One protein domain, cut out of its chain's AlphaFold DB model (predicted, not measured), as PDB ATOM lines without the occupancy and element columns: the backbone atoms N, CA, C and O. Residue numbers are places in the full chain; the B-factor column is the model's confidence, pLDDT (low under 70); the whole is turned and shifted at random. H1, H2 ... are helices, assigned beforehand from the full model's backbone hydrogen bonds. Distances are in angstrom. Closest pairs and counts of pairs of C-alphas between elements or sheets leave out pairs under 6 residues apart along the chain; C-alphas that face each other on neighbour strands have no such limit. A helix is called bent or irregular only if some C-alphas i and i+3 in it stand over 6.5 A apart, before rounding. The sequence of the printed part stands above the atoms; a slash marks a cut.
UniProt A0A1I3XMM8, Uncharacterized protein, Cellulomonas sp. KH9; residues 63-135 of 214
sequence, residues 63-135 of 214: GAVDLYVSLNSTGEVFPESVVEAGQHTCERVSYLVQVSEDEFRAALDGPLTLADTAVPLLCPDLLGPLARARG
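This is residues 63 to 135 of the 214 residues of an uncharacterized protein of Cellulomonas sp. KH9 (UniProt A0A1I3XMM8). One long helix, H2, runs along the long axis of the domain, and four shorter helices lie along its length: H3 folds back beside its last residues, H4 crosses it, H5 packs with H3 and H4, and H1 lies near its beginning, touching no helix. The printed part has 73 residues with five named helices, H1 to H5 in chain order, and no named strand; the class is all helix. It is compact, with a radius of gyration of the C-alphas of 12.3 A, yet elongated, spanning 36 by 21 by 21 A.

H1, residues 63 to 74, begins at C-alpha 63 (141.204, 150.513, 120.596) and is 16.5 A long. H2, residues 80 to 99, is 28.7 A long and ends at C-alpha 99 (149.632, 162.057, 148.204). H3 is residues 101 to 108, 10.7 A, and H4 residues 115 to 122, 10.1 A. H5, residues 124 to 133, is 14.9 A long and ends at C-alpha 133 (157.010, 161.831, 137.121); it is only just irregular, with C-alphas 125 and 128 7.0 A apart.

H1 is close to H2 but not clearly touching, the closest C-alphas, Ala 64 and Val 82, being 7.3 A apart. H2 and H3 form a helical hairpin at 26 degrees, with closest C-alphas Leu 96 and Phe 104, 5.1 A. Residues 86 to 93 of H2 touch H4, only just about perpendicular at 71 degrees; the closest C-alphas are Gly 86 and Ala 118, 5.0 A. H4 and H5 form another helical hairpin at 19 degrees, with closest C-alphas Pro 120 and Leu 127, 6.2 A. Every O i to N i+4 pair is within hydrogen-bond range in H1, H2 and H3, against 2 of 4 in H4 and 4 of 6 in H5.

The C-alphas farthest apart, Thr 74 and Val 99, are 37.0 A apart. The printed part has no cut, and no link is long. Residues 63 to 79 have pLDDT under 70.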
ATOM      1  N   GLY A  63     142.094 149.734 121.456       37.19
ATOM      2  CA  GLY A  63     141.204 150.513 120.596       37.19
ATOM      3  C   GLY A  63     140.813 151.898 121.128       37.19
ATOM      4  O   GLY A  63     140.512 152.771 120.322       37.19
ATOM      5  N   ALA A  64     140.843 152.152 122.440       46.72
ATOM      6  CA  ALA A  64     140.518 153.467 123.001       46.72
ATOM      7  C   ALA A  64     141.601 154.517 122.688       46.72
ATOM      8  O   ALA A  64     141.285 155.688 122.477       46.72
ATOM      9  N   VAL A  65     142.866 154.089 122.607       50.22
ATOM     10  CA  VAL A  65     144.004 154.950 122.249       50.22
ATOM     11  C   VAL A  65     143.977 155.282 120.754       50.22
ATOM     12  O   VAL A  65     144.110 156.448 120.385       50.22
ATOM     13  N   ASP A  66     143.714 154.293 119.894       50.16
ATOM     14  CA  ASP A  66     143.602 154.505 118.442       50.16
ATOM     15  C   ASP A  66     142.401 155.388 118.073       50.16
ATOM     16  O   ASP A  66     142.516 156.296 117.244       50.16
ATOM     17  N   LEU A  67     141.253 155.180 118.730       50.12
ATOM     18  CA  LEU A  67     140.060 156.005 118.534       50.12
ATOM     19  C   LEU A  67     140.335 157.465 118.920       50.12
ATOM     20  O   LEU A  67     139.937 158.386 118.215       50.12
ATOM     21  N   TYR A  68     141.067 157.682 120.009       49.94
ATOM     22  CA  TYR A  68     141.450 159.008 120.475       49.94
ATOM     23  C   TYR A  68     142.380 159.740 119.490       49.94
ATOM     24  O   TYR A  68     142.143 160.907 119.173       49.94
ATOM     25  N   VAL A  69     143.409 159.063 118.964       55.72
ATOM     26  CA  VAL A  69     144.329 159.651 117.971       55.72
ATOM     27  C   VAL A  69     143.579 159.986 116.675       55.72
ATOM     28  O   VAL A  69     143.804 161.041 116.074       55.72
ATOM     29  N   SER A  70     142.626 159.138 116.279       50.91
ATOM     30  CA  SER A  70     141.762 159.361 115.113       50.91
ATOM     31  C   SER A  70     140.779 160.525 115.302       50.91
ATOM     32  O   SER A  70     140.577 161.315 114.382       50.91
ATOM     33  N   LEU A  71     140.164 160.666 116.477       50.44
ATOM     34  CA  LEU A  71     139.162 161.711 116.739       50.44
ATOM     35  C   LEU A  71     139.806 163.087 116.951       50.44
ATOM     36  O   LEU A  71     139.339 164.088 116.408       50.44
ATOM     37  N   ASN A  72     140.945 163.140 117.647       54.41
ATOM     38  CA  ASN A  72     141.685 164.387 117.844       54.41
ATOM     39  C   ASN A  72     142.274 164.938 116.531       54.41
ATOM     40  O   ASN A  72     142.385 166.148 116.361       54.41
ATOM     41  N   SER A  73     142.633 164.065 115.583       52.06
ATOM     42  CA  SER A  73     143.146 164.480 114.267       52.06
ATOM     43  C   SER A  73     142.053 164.912 113.280       52.06
ATOM     44  O   SER A  73     142.359 165.585 112.297       52.06
ATOM     45  N   THR A  74     140.788 164.575 113.545       49.28
ATOM     46  CA  THR A  74     139.636 164.902 112.686       49.28
ATOM     47  C   THR A  74     138.754 166.022 113.242       49.28
ATOM     48  O   THR A  74     137.909 166.545 112.517       49.28
ATOM     49  N   GLY A  75     138.973 166.447 114.493       49.69
ATOM     50  CA  GLY A  75     138.173 167.483 115.153       49.69
ATOM     51  C   GLY A  75     136.763 167.018 115.531       49.69
ATOM     52  O   GLY A  75     135.886 167.854 115.757       49.69
ATOM     53  N   GLU A  76     136.529 165.704 115.573       47.19
ATOM     54  CA  GLU A  76     135.242 165.124 115.948       47.19
ATOM     55  C   GLU A  76     135.065 165.020 117.471       47.19
ATOM     56  O   GLU A  76     136.018 164.995 118.252       47.19
ATOM     57  N   VAL A  77     133.801 164.976 117.900       58.69
ATOM     58  CA  VAL A  77     133.400 164.905 119.310       58.69
ATOM     59  C   VAL A  77     133.769 163.532 119.882       58.69
ATOM     60  O   VAL A  77     133.378 162.503 119.332       58.69
ATOM     61  N   PHE A  78     134.498 163.504 121.000       59.66
ATOM     62  CA  PHE A  78     134.845 162.257 121.688       59.66
ATOM     63  C   PHE A  78     133.586 161.543 122.222       59.66
ATOM     64  O   PHE A  78     132.683 162.214 122.726       59.66
ATOM     65  N   PRO A  79     133.513 160.196 122.169       68.88
ATOM     66  CA  PRO A  79     132.453 159.449 122.837       68.88
ATOM     67  C   PRO A  79     132.440 159.778 124.330       68.88
ATOM     68  O   PRO A  79     133.500 159.890 124.947       68.88
ATOM     69  N   GLU A  80     131.251 159.872 124.923       74.75
ATOM     70  CA  GLU A  80     131.078 160.196 126.347       74.75
ATOM     71  C   GLU A  80     131.907 159.278 127.257       74.75
ATOM     72  O   GLU A  80     132.590 159.758 128.156       74.75
ATOM     73  N   SER A  81     131.965 157.980 126.946       74.50
ATOM     74  CA  SER A  81     132.760 157.002 127.698       74.50
ATOM     75  C   SER A  81     134.268 157.278 127.680       74.50
ATOM     76  O   SER A  81     134.960 156.979 128.650       74.50
ATOM     77  N   VAL A  82     134.797 157.862 126.599       74.00
ATOM     78  CA  VAL A  82     136.216 158.241 126.498       74.00
ATOM     79  C   VAL A  82     136.488 159.485 127.340       74.00
ATOM     80  O   VAL A  82     137.509 159.556 128.025       74.00
ATOM     81  N   VAL A  83     135.563 160.447 127.329       77.94
ATOM     82  CA  VAL A  83     135.656 161.652 128.163       77.94
ATOM     83  C   VAL A  83     135.580 161.282 129.643       77.94
ATOM     84  O   VAL A  83     136.410 161.742 130.421       77.94
ATOM     85  N   GLU A  84     134.652 160.406 130.026       83.56
ATOM     86  CA  GLU A  84     134.493 159.926 131.402       83.56
ATOM     87  C   GLU A  84     135.739 159.163 131.884       83.56
ATOM     88  O   GLU A  84     136.276 159.452 132.956       83.56
ATOM     89  N   ALA A  85     136.284 158.258 131.060       81.00
ATOM     90  CA  ALA A  85     137.531 157.556 131.370       81.00
ATOM     91  C   ALA A  85     138.723 158.522 131.523       81.00
ATOM     92  O   ALA A  85     139.566 158.361 132.413       81.00
ATOM     93  N   GLY A  86     138.788 159.554 130.677       84.62
ATOM     94  CA  GLY A  86     139.798 160.601 130.761       84.62
ATOM     95  C   GLY A  86     139.666 161.456 132.027       84.62
ATOM     96  O   GLY A  86     140.664 161.691 132.709       84.62
ATOM     97  N   GLN A  87     138.447 161.852 132.400       88.75
ATOM     98  CA  GLN A  87     138.170 162.607 133.628       88.75
ATOM     99  C   GLN A  87     138.541 161.806 134.880       88.75
ATOM    100  O   GLN A  87     139.261 162.314 135.739       88.75
ATOM    101  N   HIS A  88     138.162 160.529 134.945       88.19
ATOM    102  CA  HIS A  88     138.533 159.657 136.061       88.19
ATOM    103  C   HIS A  88     140.060 159.458 136.161       88.19
ATOM    104  O   HIS A  88     140.626 159.396 137.255       88.19
ATOM    105  N   THR A  89     140.758 159.403 135.019       91.44
ATOM    106  CA  THR A  89     142.231 159.380 134.987       91.44
ATOM    107  C   THR A  89     142.802 160.655 135.602       91.44
ATOM    108  O   THR A  89     143.672 160.583 136.468       91.44
ATOM    109  N   CYS A  90     142.286 161.822 135.219       91.81
ATOM    110  CA  CYS A  90     142.729 163.093 135.775       91.81
ATOM    111  C   CYS A  90     142.480 163.243 137.273       91.81
ATOM    112  O   CYS A  90     143.361 163.721 137.986       91.81
ATOM    113  N   GLU A  91     141.308 162.841 137.767       92.88
ATOM    114  CA  GLU A  91     140.997 162.881 139.200       92.88
ATOM    115  C   GLU A  91     141.995 162.038 139.993       92.88
ATOM    116  O   GLU A  91     142.543 162.478 141.006       92.88
ATOM    117  N   ARG A  92     142.308 160.847 139.480       93.06
ATOM    118  CA  ARG A  92     143.264 159.938 140.105       93.06
ATOM    119  C   ARG A  92     144.697 160.470 140.061       93.06
ATOM    120  O   ARG A  92     145.404 160.353 141.060       93.06
ATOM    121  N   VAL A  93     145.118 161.084 138.952       93.31
ATOM    122  CA  VAL A  93     146.411 161.789 138.852       93.31
ATOM    123  C   VAL A  93     146.464 162.934 139.866       93.31
ATOM    124  O   VAL A  93     147.416 163.015 140.635       93.31
ATOM    125  N   SER A  94     145.432 163.779 139.921       92.62
ATOM    126  CA  SER A  94     145.344 164.911 140.855       92.62
ATOM    127  C   SER A  94     145.456 164.464 142.313       92.62
ATOM    128  O   SER A  94     146.161 165.091 143.106       92.62
ATOM    129  N   TYR A  95     144.809 163.352 142.666       93.19
ATOM    130  CA  TYR A  95     144.927 162.753 143.991       93.19
ATOM    131  C   TYR A  95     146.349 162.244 144.267       93.19
ATOM    132  O   TYR A  95     146.951 162.616 145.271       93.19
ATOM    133  N   LEU A  96     146.919 161.433 143.370       92.69
ATOM    134  CA  LEU A  96     148.239 160.829 143.581       92.69
ATOM    135  C   LEU A  96     149.361 161.869 143.652       92.69
ATOM    136  O   LEU A  96     150.244 161.746 144.494       92.69
ATOM    137  N   VAL A  97     149.288 162.931 142.847       91.81
ATOM    138  CA  VAL A  97     150.230 164.062 142.904       91.81
ATOM    139  C   VAL A  97     150.218 164.746 144.278       91.81
ATOM    140  O   VAL A  97     151.256 165.235 144.717       91.81
ATOM    141  N   GLN A  98     149.075 164.777 144.970       91.56
ATOM    142  CA  GLN A  98     148.969 165.346 146.319       91.56
ATOM    143  C   GLN A  98     149.447 164.388 147.414       91.56
ATOM    144  O   GLN A  98     149.922 164.842 148.454       91.56
ATOM    145  N   VAL A  99     149.303 163.079 147.202       92.94
ATOM    146  CA  VAL A  99     149.632 162.057 148.204       92.94
ATOM    147  C   VAL A  99     151.115 161.697 148.183       92.94
ATOM    148  O   VAL A  99     151.766 161.743 149.224       92.94
ATOM    149  N   SER A 100     151.648 161.311 147.021       89.19
ATOM    150  CA  SER A 100     153.028 160.839 146.883       89.19
ATOM    151  C   SER A 100     153.468 160.833 145.422       89.19
ATOM    152  O   SER A 100     152.909 160.122 144.585       89.19
ATOM    153  N   GLU A 101     154.538 161.572 145.119       83.75
ATOM    154  CA  GLU A 101     155.131 161.580 143.779       83.75
ATOM    155  C   GLU A 101     155.690 160.201 143.383       83.75
ATOM    156  O   GLU A 101     155.654 159.829 142.212       83.75
ATOM    157  N   ASP A 102     156.154 159.407 144.353       84.94
ATOM    158  CA  ASP A 102     156.678 158.062 144.099       84.94
ATOM    159  C   ASP A 102     155.566 157.063 143.762       84.94
ATOM    160  O   ASP A 102     155.718 156.260 142.840       84.94
ATOM    161  N   GLU A 103     154.425 157.140 144.454       88.19
ATOM    162  CA  GLU A 103     153.253 156.322 144.123       88.19
ATOM    163  C   GLU A 103     152.647 156.742 142.789       88.19
ATOM    164  O   GLU A 103     152.257 155.886 141.994       88.19
ATOM    165  N   PHE A 104     152.610 158.050 142.515       91.00
ATOM    166  CA  PHE A 104     152.197 158.555 141.215       91.00
ATOM    167  C   PHE A 104     153.079 157.976 140.105       91.00
ATOM    168  O   PHE A 104     152.553 157.410 139.147       91.00
ATOM    169  N   ARG A 105     154.406 158.028 140.267       85.88
ATOM    170  CA  ARG A 105     155.359 157.476 139.298       85.88
ATOM    171  C   ARG A 105     155.168 155.979 139.082       85.88
ATOM    172  O   ARG A 105     155.107 155.541 137.941       85.88
ATOM    173  N   ALA A 106     155.001 155.205 140.152       86.69
ATOM    174  CA  ALA A 106     154.729 153.772 140.046       86.69
ATOM    175  C   ALA A 106     153.381 153.473 139.360       86.69
ATOM    176  O   ALA A 106     153.245 152.474 138.655       86.69
ATOM    177  N   ALA A 107     152.374 154.332 139.544       88.56
ATOM    178  CA  ALA A 107     151.053 154.155 138.952       88.56
ATOM    179  C   ALA A 107     151.018 154.427 137.436       88.56
ATOM    180  O   ALA A 107     150.152 153.871 136.752       88.56
ATOM    181  N   LEU A 108     151.940 155.242 136.911       88.38
ATOM    182  CA  LEU A 108     152.039 155.578 135.482       88.38
ATOM    183  C   LEU A 108     152.335 154.368 134.584       88.38
ATOM    184  O   LEU A 108     151.917 154.357 133.426       88.38
ATOM    185  N   ASP A 109     152.986 153.339 135.123       83.06
ATOM    186  CA  ASP A 109     153.278 152.091 134.403       83.06
ATOM    187  C   ASP A 109     152.227 150.996 134.655       83.06
ATOM    188  O   ASP A 109     152.354 149.868 134.181       83.06
ATOM    189  N   GLY A 110     151.168 151.314 135.407       85.12
ATOM    190  CA  GLY A 110     150.080 150.389 135.713       85.12
ATOM    191  C   GLY A 110     148.710 151.022 135.480       85.12
ATOM    192  O   GLY A 110     148.283 151.176 134.340       85.12
ATOM    193  N   PRO A 111     147.964 151.375 136.537       83.25
ATOM    194  CA  PRO A 111     146.572 151.804 136.413       83.25
ATOM    195  C   PRO A 111     146.363 153.182 135.758       83.25
ATOM    196  O   PRO A 111     145.213 153.570 135.564       83.25
ATOM    197  N   LEU A 112     147.427 153.934 135.458       88.19
ATOM    198  CA  LEU A 112     147.368 155.255 134.822       88.19
ATOM    199  C   LEU A 112     147.960 155.276 133.404       88.19
ATOM    200  O   LEU A 112     148.461 156.309 132.968       88.19
ATOM    201  N   THR A 113     147.871 154.182 132.646       83.88
ATOM    202  CA  THR A 113     148.375 154.131 131.256       83.88
ATOM    203  C   THR A 113     147.754 155.176 130.319       83.88
ATOM    204  O   THR A 113     148.366 155.550 129.324       83.88
ATOM    205  N   LEU A 114     146.564 155.697 130.637       82.62
ATOM    206  CA  LEU A 114     145.920 156.794 129.902       82.62
ATOM    207  C   LEU A 114     146.479 158.182 130.227       82.62
ATOM    208  O   LEU A 114     146.112 159.134 129.543       82.62
ATOM    209  N   ALA A 115     147.310 158.340 131.261       86.38
ATOM    210  CA  ALA A 115     147.702 159.659 131.756       86.38
ATOM    211  C   ALA A 115     148.427 160.499 130.696       86.38
ATOM    212  O   ALA A 115     148.106 161.676 130.549       86.38
ATOM    213  N   ASP A 116     149.313 159.890 129.902       79.88
ATOM    214  CA  ASP A 116     150.065 160.582 128.840       79.88
ATOM    215  C   ASP A 116     149.165 161.143 127.730       79.88
ATOM    216  O   ASP A 116     149.563 162.035 126.984       79.88
ATOM    217  N   THR A 117     147.934 160.644 127.656       78.12
ATOM    218  CA  THR A 117     146.934 161.001 126.656       78.12
ATOM    219  C   THR A 117     145.877 161.933 127.251       78.12
ATOM    220  O   THR A 117     145.650 163.031 126.751       78.12
ATOM    221  N   ALA A 118     145.256 161.537 128.364       84.06
ATOM    222  CA  ALA A 118     144.160 162.270 128.989       84.06
ATOM    223  C   ALA A 118     144.609 163.603 129.604       84.06
ATOM    224  O   ALA A 118     143.912 164.608 129.459       84.06
ATOM    225  N   VAL A 119     145.770 163.638 130.268       86.50
ATOM    226  CA  VAL A 119     146.232 164.833 130.989       86.50
ATOM    227  C   VAL A 119     146.483 166.015 130.045       86.50
ATOM    228  O   VAL A 119     145.940 167.084 130.328       86.50
ATOM    229  N   PRO A 120     147.210 165.873 128.915       79.88
ATOM    230  CA  PRO A 120     147.404 166.990 127.992       79.88
ATOM    231  C   PRO A 120     146.128 167.628 127.442       79.88
ATOM    232  O   PRO A 120     146.141 168.827 127.176       79.88
ATOM    233  N   LEU A 121     145.046 166.863 127.262       78.00
ATOM    234  CA  LEU A 121     143.809 167.399 126.685       78.00
ATOM    235  C   LEU A 121     142.804 167.877 127.717       78.00
ATOM    236  O   LEU A 121     142.162 168.906 127.519       78.00
ATOM    237  N   LEU A 122     142.616 167.104 128.781       84.62
ATOM    238  CA  LEU A 122     141.519 167.329 129.714       84.62
ATOM    239  C   LEU A 122     141.979 168.114 130.939       84.62
ATOM    240  O   LEU A 122     141.173 168.806 131.557       84.62
ATOM    241  N   CYS A 123     143.259 168.000 131.308       88.25
ATOM    242  CA  CYS A 123     143.761 168.440 132.609       88.25
ATOM    243  C   CYS A 123     145.147 169.086 132.490       88.25
ATOM    244  O   CYS A 123     146.105 168.605 133.105       88.25
ATOM    245  N   PRO A 124     145.273 170.183 131.721       82.81
ATOM    246  CA  PRO A 124     146.560 170.803 131.406       82.81
ATOM    247  C   PRO A 124     147.344 171.248 132.650       82.81
ATOM    248  O   PRO A 124     148.573 171.236 132.634       82.81
ATOM    249  N   ASP A 125     146.666 171.552 133.756       85.56
ATOM    250  CA  ASP A 125     147.308 171.911 135.026       85.56
ATOM    251  C   ASP A 125     148.141 170.759 135.629       85.56
ATOM    252  O   ASP A 125     149.088 170.991 136.384       85.56
ATOM    253  N   LEU A 126     147.837 169.507 135.266       89.38
ATOM    254  CA  LEU A 126     148.551 168.311 135.722       89.38
ATOM    255  C   LEU A 126     149.726 167.925 134.806       89.38
ATOM    256  O   LEU A 126     150.459 166.985 135.123       89.38
ATOM    257  N   LEU A 127     149.966 168.661 133.714       82.69
ATOM    258  CA  LEU A 127     151.069 168.385 132.788       82.69
ATOM    259  C   LEU A 127     152.441 168.490 133.453       82.69
ATOM    260  O   LEU A 127     153.298 167.640 133.229       82.69
ATOM    261  N   GLY A 128     152.657 169.512 134.285       81.38
ATOM    262  CA  GLY A 128     153.924 169.699 134.998       81.38
ATOM    263  C   GLY A 128     154.269 168.513 135.906       81.38
ATOM    264  O   GLY A 128     155.354 167.942 135.769       81.38
ATOM    265  N   PRO A 129     153.364 168.110 136.817       87.19
ATOM    266  CA  PRO A 129     153.529 166.900 137.615       87.19
ATOM    267  C   PRO A 129     153.749 165.633 136.781       87.19
ATOM    268  O   PRO A 129     154.674 164.880 137.079       87.19
ATOM    269  N   LEU A 130     152.954 165.416 135.724       87.00
ATOM    270  CA  LEU A 130     153.093 164.253 134.843       87.00
ATOM    271  C   LEU A 130     154.476 164.197 134.190       87.00
ATOM    272  O   LEU A 130     155.141 163.165 134.242       87.00
ATOM    273  N   ALA A 131     154.934 165.314 133.625       83.19
ATOM    274  CA  ALA A 131     156.239 165.389 132.988       83.19
ATOM    275  C   ALA A 131     157.366 165.087 133.975       83.19
ATOM    276  O   ALA A 131     158.238 164.284 133.663       83.19
ATOM    277  N   ARG A 132     157.326 165.639 135.193       81.56
ATOM    278  CA  ARG A 132     158.324 165.309 136.225       81.56
ATOM    279  C   ARG A 132     158.315 163.827 136.585       81.56
ATOM    280  O   ARG A 132     159.376 163.212 136.636       81.56
ATOM    281  N   ALA A 133     157.135 163.244 136.782       86.31
ATOM    282  CA  ALA A 133     157.010 161.831 137.121       86.31
ATOM    283  C   ALA A 133     157.516 160.915 135.994       86.31
ATOM    284  O   ALA A 133     158.174 159.918 136.279       86.31
ATOM    285  N   ARG A 134     157.302 161.289 134.727       84.88
ATOM    286  CA  ARG A 134     157.850 160.596 133.551       84.88
ATOM    287  C   ARG A 134     159.344 160.862 133.300       84.88
ATOM    288  O   ARG A 134     159.900 160.266 132.388       84.88
ATOM    289  N   GLY A 135     160.014 161.735 134.057       85.38
ATOM    290  CA  GLY A 135     161.403 162.125 133.762       85.38
ATOM    291  C   GLY A 135     161.537 162.975 132.491       85.38
ATOM    292  O   GLY A 135     162.532 162.896 131.771       85.38
TER     293      GLY A 135